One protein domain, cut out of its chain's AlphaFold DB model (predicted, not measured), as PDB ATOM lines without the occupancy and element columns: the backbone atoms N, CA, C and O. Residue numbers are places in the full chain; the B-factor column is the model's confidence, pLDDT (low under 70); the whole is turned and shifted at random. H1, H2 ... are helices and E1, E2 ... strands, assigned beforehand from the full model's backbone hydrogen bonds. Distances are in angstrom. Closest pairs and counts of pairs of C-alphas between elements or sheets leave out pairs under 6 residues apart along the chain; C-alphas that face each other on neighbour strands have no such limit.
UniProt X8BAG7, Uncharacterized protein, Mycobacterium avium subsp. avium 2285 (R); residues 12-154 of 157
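AT A GLANCE: This is residues 12 to 154 of the 157 residues of an uncharacterized protein of Mycobacterium avium subsp. avium 2285 (R) (UniProt X8BAG7). A curled, strongly twisted sheet of five strands, like part of a barrel, has one long helix, H1, packed on one face, and the small hairpin E6 and E7 covers H1 from the side away from that sheet. A second hairpin, E3 and E4, reaches out at one end as an arm, and residues 84 to 111, a long stretch with no named element, lead from E5 across to E6. The printed part has 143 residues with one named helix and nine named strands, in the order E1 E2 E3 E4 H1 E5 E6 E7 E8 E9; the large sheet is mixed, in the order E1 E2 E5 E9 E8. The class is mixed, helices and strands, though under half of the residues are in named elements. The whole is compact, with a radius of gyration of the C-alphas of 16.3 A, and only just flat, spanning 45 by 44 by 24 A.

IN THESE COORDINATES: Find C-alpha 12 at (1.673, 171.947, -21.079), where E1 begins; it covers residues 12 to 15. E2 follows at residues 18 to 25, 22.6 A from first to last C-alpha. Next come E3, residues 31 to 37, 16.1 A long, and E4, residues 40 to 46, 18.7 A long. At C-alpha 51, (6.932, 146.560, -15.241), you meet the start of H1, which runs 29.1 A to residue 70. E5, residues 76 to 83, is 23.3 A long. Further on are the short strands E6, residues 112 to 114, 6.5 A, and E7, residues 125 to 127, 6.3 A. E8 takes residues 136 to 139, 9.6 A, and E9 residues 146 to 152, 20.0 A, ending at C-alpha 152, (-7.683, 162.491, -14.394).

HOW THE PARTS SIT: Begin with the large sheet at its edge strand E1, which forms an antiparallel hairpin with E2; look for N 13 and O 20, 2.9 A apart. E2 and E5 are parallel, at 20 degrees, with N 25 and O 80 2.8 A apart. E5 and E9 are antiparallel, at 161 degrees, with N 83 and O 147 2.8 A apart. E9 and the other edge strand, E8, form a hairpin in which N 136 and O 148 are 2.8 A apart. H1 is on this sheet in two layers, a helix on one face of a sheet, at a height over the sheet of 8.6 A. It lies over E5 and only just over E2, with 3 of its C-alphas falling on E2, and runs along the strands, 3 degrees from E5 on the local plane. The closest C-alphas of H1 and E5 are those of Ala 62 and Ser 79, 5.5 A apart. In H1 every O i to N i+4 pair is within hydrogen-bond range. The closest C-alphas of H1 and E7 are those of His 60 and Val 125, 5.7 A apart, while H1 and E6 are only just apart, with a closest distance of 8.4 A. E6 and E7 form a hairpin, with N 114 and O 125 2.8 A apart. E3 and E4 form another, with N 37 and O 40 2.8 A apart; E3 is apart from H1, and E4 is apart from E5.

THE WHOLE: The two C-alphas farthest apart are those of Gly 39 and Gly 118, 47.8 A. The printed part has no cut. The link from E5 to E6, 28 residues, is long; near its end residues 108 to 109 pair antiparallel with residues 131 to 132. The mean pLDDT of the printed part is 91.9, and residues 92 to 94 of the model are under 70.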
ATOM      1  N   LEU A  12       2.358 170.785 -21.631       95.56
ATOM      2  CA  LEU A  12       1.673 171.947 -21.079       95.56
ATOM      3  C   LEU A  12       1.037 172.729 -22.226       95.56
ATOM      4  O   LEU A  12       1.736 173.273 -23.082       95.56
ATOM      5  N   ALA A  13      -0.289 172.789 -22.241       94.56
ATOM      6  CA  ALA A  13      -1.052 173.460 -23.286       94.56
ATOM      7  C   ALA A  13      -2.059 174.445 -22.693       94.56
ATOM      8  O   ALA A  13      -2.409 174.374 -21.518       94.56
ATOM      9  N   THR A  14      -2.544 175.372 -23.517       96.38
ATOM     10  CA  THR A  14      -3.718 176.190 -23.197       96.38
ATOM     11  C   THR A  14      -4.806 175.897 -24.215       96.38
ATOM     12  O   THR A  14      -4.586 176.072 -25.411       96.38
ATOM     13  N   VAL A  15      -5.969 175.453 -23.744       93.25
ATOM     14  CA  VAL A  15      -7.153 175.164 -24.565       93.25
ATOM     15  C   VAL A  15      -8.326 175.913 -23.953       93.25
ATOM     16  O   VAL A  15      -8.560 175.789 -22.755       93.25
ATOM     17  N   ASP A  16      -9.024 176.732 -24.741       94.44
ATOM     18  CA  ASP A  16     -10.150 177.555 -24.274       94.44
ATOM     19  C   ASP A  16      -9.838 178.344 -22.984       94.44
ATOM     20  O   ASP A  16     -10.613 178.360 -22.028       94.44
ATOM     21  N   ASN A  17      -8.658 178.980 -22.940       94.25
ATOM     22  CA  ASN A  17      -8.107 179.707 -21.784       94.25
ATOM     23  C   ASN A  17      -7.881 178.870 -20.510       94.25
ATOM     24  O   ASN A  17      -7.668 179.439 -19.440       94.25
ATOM     25  N   ARG A  18      -7.877 177.538 -20.604       95.25
ATOM     26  CA  ARG A  18      -7.519 176.632 -19.506       95.25
ATOM     27  C   ARG A  18      -6.140 176.036 -19.743       95.25
ATOM     28  O   ARG A  18      -5.876 175.497 -20.816       95.25
ATOM     29  N   ARG A  19      -5.275 176.104 -18.737       96.19
ATOM     30  CA  ARG A  19      -3.961 175.455 -18.717       96.19
ATOM     31  C   ARG A  19      -4.158 173.971 -18.441       96.19
ATOM     32  O   ARG A  19      -4.705 173.605 -17.405       96.19
ATOM     33  N   ILE A  20      -3.723 173.131 -19.366       96.25
ATOM     34  CA  ILE A  20      -3.837 171.677 -19.280       96.25
ATOM     35  C   ILE A  20      -2.433 171.092 -19.155       96.25
ATOM     36  O   ILE A  20      -1.585 171.366 -20.006       96.25
ATOM     37  N   GLY A  21      -2.202 170.301 -18.106       96.88
ATOM     38  CA  GLY A  21      -0.983 169.508 -17.926       96.88
ATOM     39  C   GLY A  21      -1.245 168.029 -18.200       96.88
ATOM     40  O   GLY A  21      -2.185 167.474 -17.636       96.88
ATOM     41  N   LEU A  22      -0.439 167.388 -19.045       97.56
ATOM     42  CA  LEU A  22      -0.535 165.949 -19.304       97.56
ATOM     43  C   LEU A  22       0.811 165.266 -19.106       97.56
ATOM     44  O   LEU A  22       1.812 165.729 -19.646       97.56
ATOM     45  N   GLU A  23       0.790 164.128 -18.423       97.88
ATOM     46  CA  GLU A  23       1.923 163.204 -18.353       97.88
ATOM     47  C   GLU A  23       1.670 161.998 -19.251       97.88
ATOM     48  O   GLU A  23       0.566 161.444 -19.261       97.88
ATOM     49  N   LEU A  24       2.680 161.585 -20.015       97.38
ATOM     50  CA  LEU A  24       2.573 160.545 -21.030       97.38
ATOM     51  C   LEU A  24       3.523 159.389 -20.712       97.38
ATOM     52  O   LEU A  24       4.746 159.502 -20.758       97.38
ATOM     53  N   LYS A  25       2.956 158.206 -20.476       95.25
ATOM     54  CA  LYS A  25       3.720 157.003 -20.150       95.25
ATOM     55  C   LYS A  25       3.535 155.920 -21.203       95.25
ATOM     56  O   LYS A  25       2.414 155.534 -21.528       95.25
ATOM     57  N   TYR A  26       4.649 155.368 -21.690       93.44
ATOM     58  CA  TYR A  26       4.648 154.282 -22.676       93.44
ATOM     59  C   TYR A  26       5.481 153.065 -22.230       93.44
ATOM     60  O   TYR A  26       6.481 152.717 -22.870       93.44
ATOM     61  N   PRO A  27       5.121 152.403 -21.111       92.88
ATOM     62  CA  PRO A  27       5.793 151.181 -20.708       92.88
ATOM     63  C   PRO A  27       5.435 150.075 -21.689       92.88
ATOM     64  O   PRO A  27       4.281 149.922 -22.091       92.88
ATOM     65  N   ARG A  28       6.423 149.277 -22.077       90.62
ATOM     66  CA  ARG A  28       6.245 148.293 -23.140       90.62
ATOM     67  C   ARG A  28       6.877 146.955 -22.794       90.62
ATOM     68  O   ARG A  28       7.880 146.890 -22.086       90.62
ATOM     69  N   LYS A  29       6.281 145.878 -23.300       90.81
ATOM     70  CA  LYS A  29       6.913 144.568 -23.469       90.81
ATOM     71  C   LYS A  29       7.581 144.509 -24.834       90.81
ATOM     72  O   LYS A  29       7.163 145.193 -25.770       90.81
ATOM     73  N   THR A  30       8.597 143.656 -24.932       90.38
ATOM     74  CA  THR A  30       9.286 143.391 -26.194       90.38
ATOM     75  C   THR A  30       8.287 142.978 -27.269       90.38
ATOM     76  O   THR A  30       7.436 142.121 -27.033       90.38
ATOM     77  N   TYR A  31       8.407 143.594 -28.440       89.25
ATOM     78  CA  TYR A  31       7.579 143.309 -29.603       89.25
ATOM     79  C   TYR A  31       8.403 143.503 -30.874       89.25
ATOM     80  O   TYR A  31       9.112 144.501 -31.006       89.25
ATOM     81  N   THR A  32       8.281 142.561 -31.804       90.62
ATOM     82  CA  THR A  32       8.797 142.683 -33.167       90.62
ATOM     83  C   THR A  32       7.679 142.320 -34.126       90.62
ATOM     84  O   THR A  32       7.111 141.232 -34.015       90.62
ATOM     85  N   GLY A  33       7.357 143.214 -35.052       88.69
ATOM     86  CA  GLY A  33       6.329 142.955 -36.052       88.69
ATOM     87  C   GLY A  33       6.067 144.147 -36.957       88.69
ATOM     88  O   GLY A  33       6.589 145.236 -36.733       88.69
ATOM     89  N   THR A  34       5.251 143.921 -37.980       86.50
ATOM     90  CA  THR A  34       4.852 144.940 -38.954       86.50
ATOM     91  C   THR A  34       3.404 145.341 -38.697       86.50
ATOM     92  O   THR A  34       2.537 144.473 -38.561       86.50
ATOM     93  N   VAL A  35       3.131 146.641 -38.644       83.69
ATOM     94  CA  VAL A  35       1.787 147.210 -38.469       83.69
ATOM     95  C   VAL A  35       1.511 148.168 -39.622       83.69
ATOM     96  O   VAL A  35       2.424 148.827 -40.099       83.69
ATOM     97  N   LEU A  36       0.265 148.235 -40.092       81.19
ATOM     98  CA  LEU A  36      -0.133 149.234 -41.085       81.19
ATOM     99  C   LEU A  36      -0.370 150.581 -40.387       81.19
ATOM    100  O   LEU A  36      -1.277 150.685 -39.561       81.19
ATOM    101  N   SER A  37       0.427 151.586 -40.736       75.31
ATOM    102  CA  SER A  37       0.333 152.973 -40.279       75.31
ATOM    103  C   SER A  37      -0.032 153.842 -41.483       75.31
ATOM    104  O   SER A  37       0.670 153.829 -42.489       75.31
ATOM    105  N   ASP A  38      -1.196 154.499 -41.448       81.19
ATOM    106  CA  ASP A  38      -1.747 155.268 -42.581       81.19
ATOM    107  C   ASP A  38      -1.821 154.497 -43.918       81.19
ATOM    108  O   ASP A  38      -1.757 155.066 -45.005       81.19
ATOM    109  N   GLY A  39      -2.004 153.174 -43.838       80.81
ATOM    110  CA  GLY A  39      -2.079 152.277 -44.994       80.81
ATOM    111  C   GLY A  39      -0.734 151.702 -45.449       80.81
ATOM    112  O   GLY A  39      -0.736 150.767 -46.247       80.81
ATOM    113  N   GLU A  40       0.383 152.173 -44.897       82.50
ATOM    114  CA  GLU A  40       1.727 151.700 -45.228       82.50
ATOM    115  C   GLU A  40       2.280 150.760 -44.143       82.50
ATOM    116  O   GLU A  40       2.054 150.983 -42.951       82.50
ATOM    117  N   PRO A  41       2.994 149.681 -44.509       86.25
ATOM    118  CA  PRO A  41       3.606 148.788 -43.536       86.25
ATOM    119  C   PRO A  41       4.795 149.458 -42.837       86.25
ATOM    120  O   PRO A  41       5.746 149.899 -43.477       86.25
ATOM    121  N   GLU A  42       4.773 149.453 -41.509       86.44
ATOM    122  CA  GLU A  42       5.842 149.955 -40.651       86.44
ATOM    123  C   GLU A  42       6.344 148.842 -39.725       86.44
ATOM    124  O   GLU A  42       5.558 148.112 -39.116       86.44
ATOM    125  N   GLU A  43       7.665 148.690 -39.632       87.88
ATOM    126  CA  GLU A  43       8.307 147.707 -38.760       87.88
ATOM    127  C   GLU A  43       8.577 148.287 -37.371       87.88
ATOM    128  O   GLU A  43       9.201 149.335 -37.214       87.88
ATOM    129  N   TYR A  44       8.165 147.553 -36.342       84.75
ATOM    130  CA  TYR A  44       8.344 147.924 -34.946       84.75
ATOM    131  C   TYR A  44       9.347 146.997 -34.266       84.75
ATOM    132  O   TYR A  44       9.207 145.773 -34.302       84.75
ATOM    133  N   PHE A  45      10.314 147.596 -33.566       89.56
ATOM    134  CA  PHE A  45      11.298 146.908 -32.728       89.56
ATOM    135  C   PHE A  45      11.267 147.505 -31.317       89.56
ATOM    136  O   PHE A  45      11.997 148.442 -30.993       89.56
ATOM    137  N   LEU A  46      10.376 146.990 -30.469       87.94
ATOM    138  CA  LEU A  46      10.193 147.480 -29.105       87.94
ATOM    139  C   LEU A  46      11.004 146.643 -28.116       87.94
ATOM    140  O   LEU A  46      10.957 145.415 -28.141       87.94
ATOM    141  N   SER A  47      11.693 147.315 -27.195       85.69
ATOM    142  CA  SER A  47      12.400 146.701 -26.068       85.69
ATOM    143  C   SER A  47      11.575 146.785 -24.784       85.69
ATOM    144  O   SER A  47      11.014 147.843 -24.490       85.69
ATOM    145  N   GLY A  48      11.529 145.701 -24.006       82.75
ATOM    146  CA  GLY A  48      10.845 145.670 -22.712       82.75
ATOM    147  C   GLY A  48      11.553 146.437 -21.583       82.75
ATOM    148  O   GLY A  48      12.749 146.712 -21.673       82.75
ATOM    149  N   GLY A  49      10.813 146.733 -20.510       79.62
ATOM    150  CA  GLY A  49      11.317 147.327 -19.259       79.62
ATOM    151  C   GLY A  49      10.774 146.639 -17.995       79.62
ATOM    152  O   GLY A  49       9.996 145.684 -18.081       79.62
ATOM    153  N   ALA A  50      11.193 147.114 -16.816       80.75
ATOM    154  CA  ALA A  50      10.746 146.596 -15.519       80.75
ATOM    155  C   ALA A  50       9.326 147.087 -15.189       80.75
ATOM    156  O   ALA A  50       9.110 148.254 -14.872       80.75
ATOM    157  N   ALA A  51       8.344 146.190 -15.292       82.06
ATOM    158  CA  ALA A  51       6.932 146.560 -15.241       82.06
ATOM    159  C   ALA A  51       6.484 147.166 -13.897       82.06
ATOM    160  O   ALA A  51       5.593 148.013 -13.885       82.06
ATOM    161  N   ASP A  52       7.071 146.737 -12.783       84.25
ATOM    162  CA  ASP A  52       6.765 147.213 -11.432       84.25
ATOM    163  C   ASP A  52       7.248 148.650 -11.192       84.25
ATOM    164  O   ASP A  52       6.487 149.475 -10.687       84.25
ATOM    165  N   ILE A  53       8.472 148.967 -11.615       90.81
ATOM    166  CA  ILE A  53       9.030 150.325 -11.539       90.81
ATOM    167  C   ILE A  53       8.219 151.288 -12.415       90.81
ATOM    168  O   ILE A  53       7.846 152.370 -11.965       90.81
ATOM    169  N   GLU A  54       7.878 150.883 -13.640       93.12
ATOM    170  CA  GLU A  54       7.087 151.726 -14.543       93.12
ATOM    171  C   GLU A  54       5.666 151.996 -14.025       93.12
ATOM    172  O   GLU A  54       5.130 153.087 -14.227       93.12
ATOM    173  N   ALA A  55       5.064 151.031 -13.319       94.44
ATOM    174  CA  ALA A  55       3.775 151.233 -12.666       94.44
ATOM    175  C   ALA A  55       3.873 152.259 -11.527       94.44
ATOM    176  O   ALA A  55       3.008 153.125 -11.416       94.44
ATOM    177  N   ALA A  56       4.934 152.203 -10.713       95.19
ATOM    178  CA  ALA A  56       5.180 153.198  -9.670       95.19
ATOM    179  C   ALA A  56       5.394 154.602 -10.260       95.19
ATOM    180  O   ALA A  56       4.806 155.567  -9.777       95.19
ATOM    181  N   TYR A  57       6.160 154.721 -11.348       95.50
ATOM    182  CA  TYR A  57       6.354 156.007 -12.023       95.50
ATOM    183  C   TYR A  57       5.059 156.606 -12.563       95.50
ATOM    184  O   TYR A  57       4.868 157.808 -12.441       95.50
ATOM    185  N   TYR A  58       4.139 155.790 -13.070       97.19
ATOM    186  CA  TYR A  58       2.844 156.302 -13.511       97.19
ATOM    187  C   TYR A  58       1.992 156.875 -12.369       97.19
ATOM    188  O   TYR A  58       1.273 157.855 -12.552       97.19
ATOM    189  N   TRP A  59       2.093 156.299 -11.168       97.69
ATOM    190  CA  TRP A  59       1.458 156.872  -9.982       97.69
ATOM    191  C   TRP A  59       2.131 158.178  -9.537       97.69
ATOM    192  O   TRP A  59       1.420 159.108  -9.170       97.69
ATOM    193  N   HIS A  60       3.460 158.292  -9.637       96.88
ATOM    194  CA  HIS A  60       4.153 159.571  -9.417       96.88
ATOM    195  C   HIS A  60       3.751 160.646 -10.429       96.88
ATOM    196  O   HIS A  60       3.678 161.822 -10.085       96.88
ATOM    197  N   ASP A  61       3.472 160.264 -11.675       97.19
ATOM    198  CA  ASP A  61       2.956 161.199 -12.671       97.19
ATOM    199  C   ASP A  61       1.571 161.721 -12.246       97.19
ATOM    200  O   ASP A  61       1.314 162.920 -12.319       97.19
ATOM    201  N   ALA A  62       0.695 160.853 -11.722       97.44
ATOM    202  CA  ALA A  62      -0.602 161.273 -11.175       97.44
ATOM    203  C   ALA A  62      -0.457 162.204  -9.955       97.44
ATOM    204  O   ALA A  62      -1.101 163.249  -9.902       97.44
ATOM    205  N   GLU A  63       0.431 161.880  -9.012       97.06
ATOM    206  CA  GLU A  63       0.787 162.757  -7.885       97.06
ATOM    207  C   GLU A  63       1.295 164.123  -8.367       97.06
ATOM    208  O   GLU A  63       0.876 165.161  -7.853       97.06
ATOM    209  N   ARG A  64       2.134 164.160  -9.410       95.88
ATOM    210  CA  ARG A  64       2.618 165.420  -9.986       95.88
ATOM    211  C   ARG A  64       1.475 166.264 -10.543       95.88
ATOM    212  O   ARG A  64       1.443 167.466 -10.288       95.88
ATOM    213  N   ILE A  65       0.521 165.656 -11.251       97.25
ATOM    214  CA  ILE A  65      -0.685 166.352 -11.723       97.25
ATOM    215  C   ILE A  65      -1.483 166.932 -10.546       97.25
ATOM    216  O   ILE A  65      -1.906 168.087 -10.619       97.25
ATOM    217  N   GLU A  66      -1.651 166.189  -9.446       96.44
ATOM    218  CA  GLU A  66      -2.325 166.708  -8.247       96.44
ATOM    219  C   GLU A  66      -1.604 167.914  -7.643       96.44
ATOM    220  O   GLU A  66      -2.253 168.902  -7.296       96.44
ATOM    221  N   LEU A  67      -0.273 167.864  -7.552       95.00
ATOM    222  CA  LEU A  67       0.534 168.973  -7.046       95.00
ATOM    223  C   LEU A  67       0.395 170.216  -7.935       95.00
ATOM    224  O   LEU A  67       0.167 171.314  -7.430       95.00
ATOM    225  N   LEU A  68       0.450 170.053  -9.259       95.12
ATOM    226  CA  LEU A  68       0.282 171.158 -10.207       95.12
ATOM    227  C   LEU A  68      -1.119 171.790 -10.131       95.12
ATOM    228  O   LEU A  68      -1.246 173.011 -10.264       95.12
ATOM    229  N   LEU A  69      -2.160 170.979  -9.913       95.50
ATOM    230  CA  LEU A  69      -3.527 171.458  -9.676       95.50
ATOM    231  C   LEU A  69      -3.621 172.219  -8.347       95.50
ATOM    232  O   LEU A  69      -4.167 173.321  -8.308       95.50
ATOM    233  N   ALA A  70      -3.059 171.669  -7.267       94.44
ATOM    234  CA  ALA A  70      -3.079 172.283  -5.939       94.44
ATOM    235  C   ALA A  70      -2.338 173.630  -5.902       94.44
ATOM    236  O   ALA A  70      -2.775 174.565  -5.232       94.44
ATOM    237  N   GLU A  71      -1.253 173.759  -6.664       93.50
ATOM    238  CA  GLU A  71      -0.497 175.006  -6.814       93.50
ATOM    239  C   GLU A  71      -1.110 175.973  -7.843       93.50
ATOM    240  O   GLU A  71      -0.558 177.045  -8.095       93.50
ATOM    241  N   SER A  72      -2.261 175.631  -8.440       94.12
ATOM    242  CA  SER A  72      -2.923 176.431  -9.483       94.12
ATOM    243  C   SER A  72      -2.017 176.734 -10.688       94.12
ATOM    244  O   SER A  72      -2.174 177.763 -11.362       94.12
ATOM    245  N   ILE A  73      -1.055 175.848 -10.975       94.19
ATOM    246  CA  ILE A  73      -0.174 175.928 -12.149       94.19
ATOM    247  C   ILE A  73      -0.942 175.500 -13.403       94.19
ATOM    248  O   ILE A  73      -0.798 176.133 -14.453       94.19
ATOM    249  N   ILE A  74      -1.792 174.480 -13.272       95.50
ATOM    250  CA  ILE A  74      -2.720 174.005 -14.303       95.50
ATOM    251  C   ILE A  74      -4.165 174.070 -13.792       95.50
ATOM    252  O   ILE A  74      -4.411 174.015 -12.592       95.50
ATOM    253  N   ASP A  75      -5.115 174.181 -14.717       95.81
ATOM    254  CA  ASP A  75      -6.560 174.249 -14.448       95.81
ATOM    255  C   ASP A  75      -7.262 172.895 -14.696       95.81
ATOM    256  O   ASP A  75      -8.445 172.718 -14.389       95.81
ATOM    257  N   ALA A  76      -6.556 171.958 -15.331       95.62
ATOM    258  CA  ALA A  76      -6.927 170.562 -15.523       95.62
ATOM    259  C   ALA A  76      -5.666 169.745 -15.822       95.62
ATOM    260  O   ALA A  76      -4.702 170.272 -16.382       95.62
ATOM    261  N   GLY A  77      -5.685 168.451 -15.520       96.19
ATOM    262  CA  GLY A  77      -4.606 167.580 -15.952       96.19
ATOM    263  C   GLY A  77      -4.910 166.104 -15.800       96.19
ATOM    264  O   GLY A  77      -5.854 165.716 -15.112       96.19
ATOM    265  N   ALA A  78      -4.108 165.292 -16.476       97.56
ATOM    266  CA  ALA A  78      -4.225 163.847 -16.424       97.56
ATOM    267  C   ALA A  78      -2.884 163.168 -16.697       97.56
ATOM    268  O   ALA A  78      -2.071 163.662 -17.476       97.56
ATOM    269  N   SER A  79      -2.713 161.987 -16.121       98.06
ATOM    270  CA  SER A  79      -1.675 161.047 -16.538       98.06
ATOM    271  C   SER A  79      -2.284 160.051 -17.514       98.06
ATOM    272  O   SER A  79      -3.387 159.553 -17.287       98.06
ATOM    273  N   ILE A  80      -1.588 159.773 -18.612       98.31
ATOM    274  CA  ILE A  80      -2.042 158.879 -19.677       98.31
ATOM    275  C   ILE A  80      -0.993 157.793 -19.876       98.31
ATOM    276  O   ILE A  80       0.152 158.077 -20.219       98.31
ATOM    277  N   MET A  81      -1.389 156.535 -19.703       97.88
ATOM    278  CA  MET A  81      -0.556 155.383 -20.033       97.88
ATOM    279  C   MET A  81      -1.074 154.714 -21.299       97.88
ATOM    280  O   MET A  81      -2.261 154.420 -21.383       97.88
ATOM    281  N   LEU A  82      -0.186 154.386 -22.236       96.75
ATOM    282  CA  LEU A  82      -0.434 153.462 -23.346       96.75
ATOM    283  C   LEU A  82       0.569 152.309 -23.240       96.75
ATOM    284  O   LEU A  82       1.767 152.540 -23.128       96.75
ATOM    285  N   SER A  83       0.108 151.059 -23.237       95.38
ATOM    286  CA  SER A  83       0.983 149.921 -22.956       95.38
ATOM    287  C   SER A  83       0.518 148.617 -23.593       95.38
ATOM    288  O   SER A  83      -0.679 148.354 -23.692       95.38
ATOM    289  N   ASN A  84       1.485 147.768 -23.951       94.12
ATOM    290  CA  ASN A  84       1.291 146.340 -24.224       94.12
ATOM    291  C   ASN A  84       1.789 145.428 -23.084       94.12
ATOM    292  O   ASN A  84       1.829 144.199 -23.208       94.12
ATOM    293  N   VAL A  85       2.197 146.006 -21.955       93.50
ATOM    294  CA  VAL A  85       2.352 145.263 -20.706       93.50
ATOM    295  C   VAL A  85       0.935 145.009 -20.176       93.50
ATOM    296  O   VAL A  85       0.170 145.961 -20.047       93.50
ATOM    297  N   PRO A  86       0.556 143.763 -19.839       92.75
ATOM    298  CA  PRO A  86      -0.819 143.410 -19.500       92.75
ATOM    299  C   PRO A  86      -1.170 143.782 -18.054       92.75
ATOM    300  O   PRO A  86      -1.615 142.947 -17.273       92.75
ATOM    301  N   TYR A  87      -0.945 145.041 -17.682       93.50
ATOM    302  CA  TYR A  87      -1.215 145.596 -16.358       93.50
ATOM    303  C   TYR A  87      -2.658 145.393 -15.894       93.50
ATOM    304  O   TYR A  87      -2.892 145.222 -14.702       93.50
ATOM    305  N   TRP A  88      -3.603 145.361 -16.836       94.25
ATOM    306  CA  TRP A  88      -5.021 145.115 -16.581       94.25
ATOM    307  C   TRP A  88      -5.305 143.729 -15.984       94.25
ATOM    308  O   TRP A  88      -6.368 143.527 -15.400       94.25
ATOM    309  N   LEU A  89      -4.378 142.772 -16.101       90.94
ATOM    310  CA  LEU A  89      -4.519 141.450 -15.498       90.94
ATOM    311  C   LEU A  89      -4.163 141.488 -14.006       90.94
ATOM    312  O   LEU A  89      -3.057 141.866 -13.619       90.94
ATOM    313  N   SER A  90      -5.079 140.990 -13.172       73.75
ATOM    314  CA  SER A  90      -4.976 140.992 -11.704       73.75
ATOM    315  C   SER A  90      -3.761 140.247 -11.132       73.75
ATOM    316  O   SER A  90      -3.416 140.412  -9.963       73.75
ATOM    317  N   THR A  91      -3.090 139.429 -11.937       70.31
ATOM    318  CA  THR A  91      -1.980 138.567 -11.520       70.31
ATOM    319  C   THR A  91      -0.600 139.204 -11.674       70.31
ATOM    320  O   THR A  91       0.373 138.637 -11.188       70.31
ATOM    321  N   MET A  92      -0.476 140.361 -12.334       68.00
ATOM    322  CA  MET A  92       0.836 140.869 -12.762       68.00
ATOM    323  C   MET A  92       1.718 141.414 -11.635       68.00
ATOM    324  O   MET A  92       2.937 141.308 -11.728       68.00
ATOM    325  N   LEU A  93       1.137 142.015 -10.594       68.81
ATOM    326  CA  LEU A  93       1.910 142.727  -9.561       68.81
ATOM    327  C   LEU A  93       1.543 142.342  -8.128       68.81
ATOM    328  O   LEU A  93       2.242 142.745  -7.201       68.81
ATOM    329  N   THR A  94       0.507 141.525  -7.930       66.31
ATOM    330  CA  THR A  94      -0.072 141.218  -6.610       66.31
ATOM    331  C   THR A  94       0.858 140.465  -5.657       66.31
ATOM    332  O   THR A  94       0.588 140.429  -4.462       66.31
ATOM    333  N   THR A  95       1.972 139.916  -6.146       71.88
ATOM    334  CA  THR A  95       2.971 139.184  -5.346       71.88
ATOM    335  C   THR A  95       4.340 139.871  -5.285       71.88
ATOM    336  O   THR A  95       5.275 139.329  -4.696       71.88
ATOM    337  N   THR A  96       4.483 141.052  -5.891       82.56
ATOM    338  CA  THR A  96       5.768 141.766  -5.992       82.56
ATOM    339  C   THR A  96       5.935 142.806  -4.881       82.56
ATOM    340  O   THR A  96       4.964 143.240  -4.258       82.56
ATOM    341  N   VAL A  97       7.168 143.282  -4.667       88.00
ATOM    342  CA  VAL A  97       7.429 144.409  -3.748       88.00
ATOM    343  C   VAL A  97       6.726 145.705  -4.173       88.00
ATOM    344  O   VAL A  97       6.529 146.590  -3.343       88.00
ATOM    345  N   GLY A  98       6.319 145.795  -5.445       88.50
ATOM    346  CA  GLY A  98       5.543 146.889  -6.025       88.50
ATOM    347  C   GLY A  98       4.032 146.638  -6.080       88.50
ATOM    348  O   GLY A  98       3.339 147.332  -6.819       88.50
ATOM    349  N   HIS A  99       3.484 145.667  -5.335       91.62
ATOM    350  CA  HIS A  99       2.047 145.340  -5.390       91.62
ATOM    351  C   HIS A  99       1.129 146.538  -5.093       91.62
ATOM    352  O   HIS A  99       0.043 146.640  -5.666       91.62
ATOM    353  N   ALA A 100       1.566 147.473  -4.242       94.38
ATOM    354  CA  ALA A 100       0.834 148.702  -3.947       94.38
ATOM    355  C   ALA A 100       0.630 149.577  -5.198       94.38
ATOM    356  O   ALA A 100      -0.340 150.328  -5.267       94.38
ATOM    357  N   PHE A 101       1.472 149.431  -6.219       95.12
ATOM    358  CA  PHE A 101       1.411 150.176  -7.475       95.12
ATOM    359  C   PHE A 101       0.647 149.437  -8.586       95.12
ATOM    360  O   PHE A 101       0.573 149.933  -9.704       95.12
ATOM    361  N   ALA A 102       0.039 148.278  -8.304       94.75
ATOM    362  CA  ALA A 102      -0.663 147.468  -9.300       94.75
ATOM    363  C   ALA A 102      -1.714 148.250 -10.114       94.75
ATOM    364  O   ALA A 102      -2.566 148.936  -9.564       94.75
ATOM    365  N   LEU A 103      -1.709 148.109 -11.435       95.50
ATOM    366  CA  LEU A 103      -2.603 148.849 -12.335       95.50
ATOM    367  C   LEU A 103      -3.736 147.957 -12.870       95.50
ATOM    368  O   LEU A 103      -4.134 148.083 -14.022       95.50
ATOM    369  N   CYS A 104      -4.221 147.014 -12.061       95.00
ATOM    370  CA  CYS A 104      -5.241 146.045 -12.469       95.00
ATOM    371  C   CYS A 104      -6.548 146.736 -12.884       95.00
ATOM    372  O   CYS A 104      -6.908 147.765 -12.310       95.00
ATOM    373  N   GLU A 105      -7.284 146.145 -13.831       96.12
ATOM    374  CA  GLU A 105      -8.637 146.607 -14.174       96.12
ATOM    375  C   GLU A 105      -9.519 146.676 -12.919       96.12
ATOM    376  O   GLU A 105      -9.372 145.859 -12.005       96.12
ATOM    377  N   ASP A 106     -10.414 147.667 -12.868       95.44
ATOM    378  CA  ASP A 106     -11.351 147.911 -11.763       95.44
ATOM    379  C   ASP A 106     -10.703 148.255 -10.407       95.44
ATOM    380  O   ASP A 106     -11.407 148.439  -9.409       95.44
ATOM    381  N   ARG A 107      -9.373 148.399 -10.326       94.75
ATOM    382  CA  ARG A 107      -8.714 148.776  -9.072       94.75
ATOM    383  C   ARG A 107      -9.035 150.229  -8.708       94.75
ATOM    384  O   ARG A 107      -8.644 151.151  -9.419       94.75
ATOM    385  N   SER A 108      -9.676 150.432  -7.557       95.81
ATOM    386  CA  SER A 108      -9.810 151.753  -6.931       95.81
ATOM    387  C   SER A 108      -8.602 152.047  -6.043       95.81
ATOM    388  O   SER A 108      -8.189 151.194  -5.256       95.81
ATOM    389  N   VAL A 109      -8.055 153.257  -6.141       96.19
ATOM    390  CA  VAL A 109      -6.879 153.695  -5.376       96.19
ATOM    391  C   VAL A 109      -7.072 155.129  -4.902       96.19
ATOM    392  O   VAL A 109      -7.517 155.968  -5.672       96.19
ATOM    393  N   GLY A 110      -6.698 155.420  -3.659       94.25
ATOM    394  CA  GLY A 110      -6.716 156.776  -3.117       94.25
ATOM    395  C   GLY A 110      -8.056 157.198  -2.491       94.25
ATOM    396  O   GLY A 110      -9.085 156.572  -2.764       94.25
ATOM    397  N   PRO A 111      -8.048 158.233  -1.628       96.50
ATOM    398  CA  PRO A 111      -6.868 158.960  -1.126       96.50
ATOM    399  C   PRO A 111      -5.993 158.082  -0.211       96.50
ATOM    400  O   PRO A 111      -6.515 157.393   0.667       96.50
ATOM    401  N   THR A 112      -4.676 158.023  -0.445       97.81
ATOM    402  CA  THR A 112      -3.758 157.106   0.263       97.81
ATOM    403  C   THR A 112      -2.281 157.391  -0.047       97.81
ATOM    404  O   THR A 112      -1.973 158.184  -0.930       97.81
ATOM    405  N   THR A 113      -1.368 156.682   0.624       97.88
ATOM    406  CA  THR A 113       0.057 156.627   0.270       97.88
ATOM    407  C   THR A 113       0.393 155.244  -0.280       97.88
ATOM    408  O   THR A 113       0.165 154.232   0.387       97.88
ATOM    409  N   LEU A 114       0.955 155.182  -1.486       97.00
ATOM    410  CA  LEU A 114       1.467 153.949  -2.079       97.00
ATOM    411  C   LEU A 114       2.961 153.828  -1.790       97.00
ATOM    412  O   LEU A 114       3.730 154.740  -2.083       97.00
ATOM    413  N   ALA A 115       3.386 152.695  -1.240       96.19
ATOM    414  CA  ALA A 115       4.778 152.466  -0.882       96.19
ATOM    415  C   ALA A 115       5.233 151.053  -1.259       96.19
ATOM    416  O   ALA A 115       4.450 150.099  -1.270       96.19
ATOM    417  N   TRP A 116       6.529 150.921  -1.528       94.38
ATOM    418  CA  TRP A 116       7.191 149.634  -1.703       94.38
ATOM    419  C   TRP A 116       7.141 148.830  -0.398       94.38
ATOM    420  O   TRP A 116       7.425 149.360   0.674       94.38
ATOM    421  N   SER A 117       6.849 147.530  -0.467       91.62
ATOM    422  CA  SER A 117       6.822 146.662   0.725       91.62
ATOM    423  C   SER A 117       8.206 146.149   1.155       91.62
ATOM    424  O   SER A 117       8.306 145.290   2.029       91.62
ATOM    425  N   GLY A 118       9.274 146.613   0.502       87.44
ATOM    426  CA  GLY A 118      10.658 146.182   0.704       87.44
ATOM    427  C   GLY A 118      11.638 147.331   0.470       87.44
ATOM    428  O   GLY A 118      11.298 148.488   0.701       87.44
ATOM    429  N   LYS A 119      12.859 147.029   0.003       86.75
ATOM    430  CA  LYS A 119      13.826 148.080  -0.360       86.75
ATOM    431  C   LYS A 119      13.214 148.967  -1.462       86.75
ATOM    432  O   LYS A 119      12.908 148.428  -2.525       86.75
ATOM    433  N   PRO A 120      13.037 150.278  -1.228       85.56
ATOM    434  CA  PRO A 120      12.384 151.153  -2.192       85.56
ATOM    435  C   PRO A 120      13.264 151.377  -3.426       85.56
ATOM    436  O   PRO A 120      14.486 151.499  -3.311       85.56
ATOM    437  N   TYR A 121      12.625 151.436  -4.598       86.75
ATOM    438  CA  TYR A 121      13.251 151.858  -5.861       86.75
ATOM    439  C   TYR A 121      12.983 153.334  -6.184       86.75
ATOM    440  O   TYR A 121      13.729 153.943  -6.945       86.75
ATOM    441  N   SER A 122      11.930 153.895  -5.593       90.81
ATOM    442  CA  SER A 122      11.527 155.300  -5.661       90.81
ATOM    443  C   SER A 122      10.925 155.716  -4.320       90.81
ATOM    444  O   SER A 122      10.662 154.861  -3.463       90.81
ATOM    445  N   ASP A 123      10.691 157.014  -4.157       94.12
ATOM    446  CA  ASP A 123       9.924 157.535  -3.029       94.12
ATOM    447  C   ASP A 123       8.482 156.981  -3.035       94.12
ATOM    448  O   ASP A 123       8.008 156.481  -4.062       94.12
ATOM    449  N   PRO A 124       7.775 156.996  -1.893       96.94
ATOM    450  CA  PRO A 124       6.340 156.730  -1.863       96.94
ATOM    451  C   PRO A 124       5.563 157.732  -2.724       96.94
ATOM    452  O   PRO A 124       6.013 158.855  -2.920       96.94
ATOM    453  N   VAL A 125       4.382 157.330  -3.189       97.38
ATOM    454  CA  VAL A 125       3.446 158.215  -3.894       97.38
ATOM    455  C   VAL A 125       2.352 158.637  -2.925       97.38
ATOM    456  O   VAL A 125       1.676 157.778  -2.350       97.38
ATOM    457  N   GLU A 126       2.131 159.934  -2.778       97.31
ATOM    458  CA  GLU A 126       1.037 160.509  -2.006       97.31
ATOM    459  C   GLU A 126      -0.111 160.911  -2.937       97.31
ATOM    460  O   GLU A 126       0.008 161.802  -3.774       97.31
ATOM    461  N   LEU A 127      -1.252 160.234  -2.795       97.31
ATOM    462  CA  LEU A 127      -2.449 160.492  -3.588       97.31
ATOM    463  C   LEU A 127      -3.534 161.087  -2.712       97.31
ATOM    464  O   LEU A 127      -3.919 160.534  -1.677       97.31
ATOM    465  N   THR A 128      -4.087 162.192  -3.176       95.75
ATOM    466  CA  THR A 128      -5.150 162.913  -2.493       95.75
ATOM    467  C   THR A 128      -6.489 162.801  -3.210       95.75
ATOM    468  O   THR A 128      -7.526 163.005  -2.576       95.75
ATOM    469  N   SER A 129      -6.481 162.402  -4.483       95.19
ATOM    470  CA  SER A 129      -7.674 162.032  -5.245       95.19
ATOM    471  C   SER A 129      -7.982 160.537  -5.119       95.19
ATOM    472  O   SER A 129      -7.135 159.727  -4.733       95.19
ATOM    473  N   GLN A 130      -9.212 160.164  -5.475       96.38
ATOM    474  CA  GLN A 130      -9.592 158.774  -5.706       96.38
ATOM    475  C   GLN A 130      -9.574 158.480  -7.208       96.38
ATOM    476  O   GLN A 130     -10.255 159.138  -7.990       96.38
ATOM    477  N   TYR A 131      -8.838 157.445  -7.591       97.44
ATOM    478  CA  TYR A 131      -8.693 156.967  -8.956       97.44
ATOM    479  C   TYR A 131      -9.343 155.602  -9.137       97.44
ATOM    480  O   TYR A 131      -9.319 154.756  -8.239       97.44
ATOM    481  N   LEU A 132      -9.856 155.360 -10.342       96.56
ATOM    482  CA  LEU A 132     -10.320 154.053 -10.789       96.56
ATOM    483  C   LEU A 132      -9.527 153.635 -12.024       96.56
ATOM    484  O   LEU A 132      -9.579 154.300 -13.057       96.56
ATOM    485  N   CYS A 133      -8.822 152.514 -11.926       97.12
ATOM    486  CA  CYS A 133      -8.080 151.963 -13.049       97.12
ATOM    487  C   CYS A 133      -9.059 151.394 -14.085       97.12
ATOM    488  O   CYS A 133      -9.760 150.415 -13.818       97.12
ATOM    489  N   ARG A 134      -9.113 152.026 -15.262       97.69
ATOM    490  CA  ARG A 134      -9.971 151.650 -16.391       97.69
ATOM    491  C   ARG A 134      -9.148 151.549 -17.660       97.69
ATOM    492  O   ARG A 134      -8.817 152.573 -18.261       97.69
ATOM    493  N   TRP A 135      -8.848 150.328 -18.086       97.81
ATOM    494  CA  TRP A 135      -8.136 150.108 -19.333       97.81
ATOM    495  C   TRP A 135      -9.095 150.070 -20.509       97.81
ATOM    496  O   TRP A 135     -10.144 149.428 -20.486       97.81
ATOM    497  N   ARG A 136      -8.703 150.744 -21.582       98.12
ATOM    498  CA  ARG A 136      -9.450 150.805 -22.833       98.12
ATOM    499  C   ARG A 136      -8.614 150.192 -23.956       98.12
ATOM    500  O   ARG A 136      -7.411 150.454 -24.010       98.12
ATOM    501  N   PRO A 137      -9.215 149.395 -24.856       97.25
ATOM    502  CA  PRO A 137      -8.522 148.919 -26.049       97.25
ATOM    503  C   PRO A 137      -7.973 150.090 -26.873       97.25
ATOM    504  O   PRO A 137      -8.656 151.103 -27.032       97.25
ATOM    505  N   PHE A 138      -6.755 149.945 -27.396       94.50
ATOM    506  CA  PHE A 138      -6.146 150.904 -28.322       94.50
ATOM    507  C   PHE A 138      -5.903 150.273 -29.692       94.50
ATOM    508  O   PHE A 138      -6.433 150.735 -30.697       94.50
ATOM    509  N   SER A 139      -5.118 149.193 -29.733       90.81
ATOM    510  CA  SER A 139      -4.806 148.463 -30.961       90.81
ATOM    511  C   SER A 139      -4.458 147.005 -30.669       90.81
ATOM    512  O   SER A 139      -4.103 146.641 -29.549       90.81
ATOM    513  N   THR A 140      -4.560 146.157 -31.690       91.56
ATOM    514  CA  THR A 140      -4.297 144.714 -31.589       91.56
ATOM    515  C   THR A 140      -3.430 144.236 -32.756       91.56
ATOM    516  O   THR A 140      -3.909 143.483 -33.611       91.56
ATOM    517  N   PRO A 141      -2.174 144.704 -32.870       87.94
ATOM    518  CA  PRO A 141      -1.265 144.165 -33.872       87.94
ATOM    519  C   PRO A 141      -0.992 142.676 -33.604       87.94
ATOM    520  O   PRO A 141      -1.180 142.175 -32.496       87.94
ATOM    521  N   SER A 142      -0.558 141.938 -34.627       86.25
ATOM    522  CA  SER A 142      -0.389 140.484 -34.514       86.25
ATOM    523  C   SER A 142       0.507 140.109 -33.328       86.25
ATOM    524  O   SER A 142       1.650 140.555 -33.251       86.25
ATOM    525  N   GLY A 143      -0.013 139.297 -32.404       86.81
ATOM    526  CA  GLY A 143       0.733 138.776 -31.255       86.81
ATOM    527  C   GLY A 143       0.800 139.683 -30.021       86.81
ATOM    528  O   GLY A 143       1.421 139.289 -29.033       86.81
ATOM    529  N   THR A 144       0.175 140.865 -30.020       91.00
ATOM    530  CA  THR A 144       0.103 141.711 -28.819       91.00
ATOM    531  C   THR A 144      -1.148 142.594 -28.803       91.00
ATOM    532  O   THR A 144      -1.834 142.763 -29.805       91.00
ATOM    533  N   GLU A 145      -1.475 143.146 -27.642       93.12
ATOM    534  CA  GLU A 145      -2.575 144.091 -27.475       93.12
ATOM    535  C   GLU A 145      -2.022 145.328 -26.787       93.12
ATOM    536  O   GLU A 145      -1.341 145.219 -25.767       93.12
ATOM    537  N   PHE A 146      -2.345 146.494 -27.334       94.12
ATOM    538  CA  PHE A 146      -2.130 147.765 -26.674       94.12
ATOM    539  C   PHE A 146      -3.437 148.247 -26.071       94.12
ATOM    540  O   PHE A 146      -4.483 148.284 -26.729       94.12
ATOM    541  N   ARG A 147      -3.352 148.680 -24.819       97.19
ATOM    542  CA  ARG A 147      -4.427 149.365 -24.113       97.19
ATOM    543  C   ARG A 147      -3.920 150.671 -23.551       97.19
ATOM    544  O   ARG A 147      -2.725 150.815 -23.299       97.19
ATOM    545  N   TYR A 148      -4.837 151.595 -23.320       98.31
ATOM    546  CA  TYR A 148      -4.531 152.835 -22.629       98.31
ATOM    547  C   TYR A 148      -5.384 153.010 -21.378       98.31
ATOM    548  O   TYR A 148      -6.467 152.436 -21.260       98.31
ATOM    549  N   MET A 149      -4.886 153.814 -20.451       98.12
ATOM    550  CA  MET A 149      -5.572 154.228 -19.235       98.12
ATOM    551  C   MET A 149      -5.318 155.714 -19.010       98.12
ATOM    552  O   MET A 149      -4.257 156.221 -19.362       98.12
ATOM    553  N   ILE A 150      -6.297 156.400 -18.429       98.25
ATOM    554  CA  ILE A 150      -6.213 157.822 -18.093       98.25
ATOM    555  C   ILE A 150      -6.547 157.968 -16.612       98.25
ATOM    556  O   ILE A 150      -7.561 157.438 -16.157       98.25
ATOM    557  N   LEU A 151      -5.689 158.670 -15.877       97.56
ATOM    558  CA  LEU A 151      -5.918 159.095 -14.501       97.56
ATOM    559  C   LEU A 151      -6.101 160.614 -14.500       97.56
ATOM    560  O   LEU A 151      -5.131 161.359 -14.601       97.56
ATOM    561  N   GLU A 152      -7.352 161.065 -14.443       95.31
ATOM    562  CA  GLU A 152      -7.683 162.491 -14.394       95.31
ATOM    563  C   GLU A 152      -7.491 163.022 -12.973       95.31
ATOM    564  O   GLU A 152      -8.062 162.485 -12.022       95.31
ATOM    565  N   GLY A 153      -6.695 164.081 -12.825       87.75
ATOM    566  CA  GLY A 153      -6.526 164.750 -11.543       87.75
ATOM    567  C   GLY A 153      -7.802 165.498 -11.174       87.75
ATOM    568  O   GLY A 153      -8.325 166.284 -11.969       87.75
ATOM    569  N   THR A 154      -8.306 165.289  -9.960       84.25
ATOM    570  CA  THR A 154      -9.441 166.072  -9.465       84.25
ATOM    571  C   THR A 154      -8.927 167.289  -8.717       84.25
ATOM    572  O   THR A 154      -8.270 167.159  -7.685       84.25
TER     573      THR A 154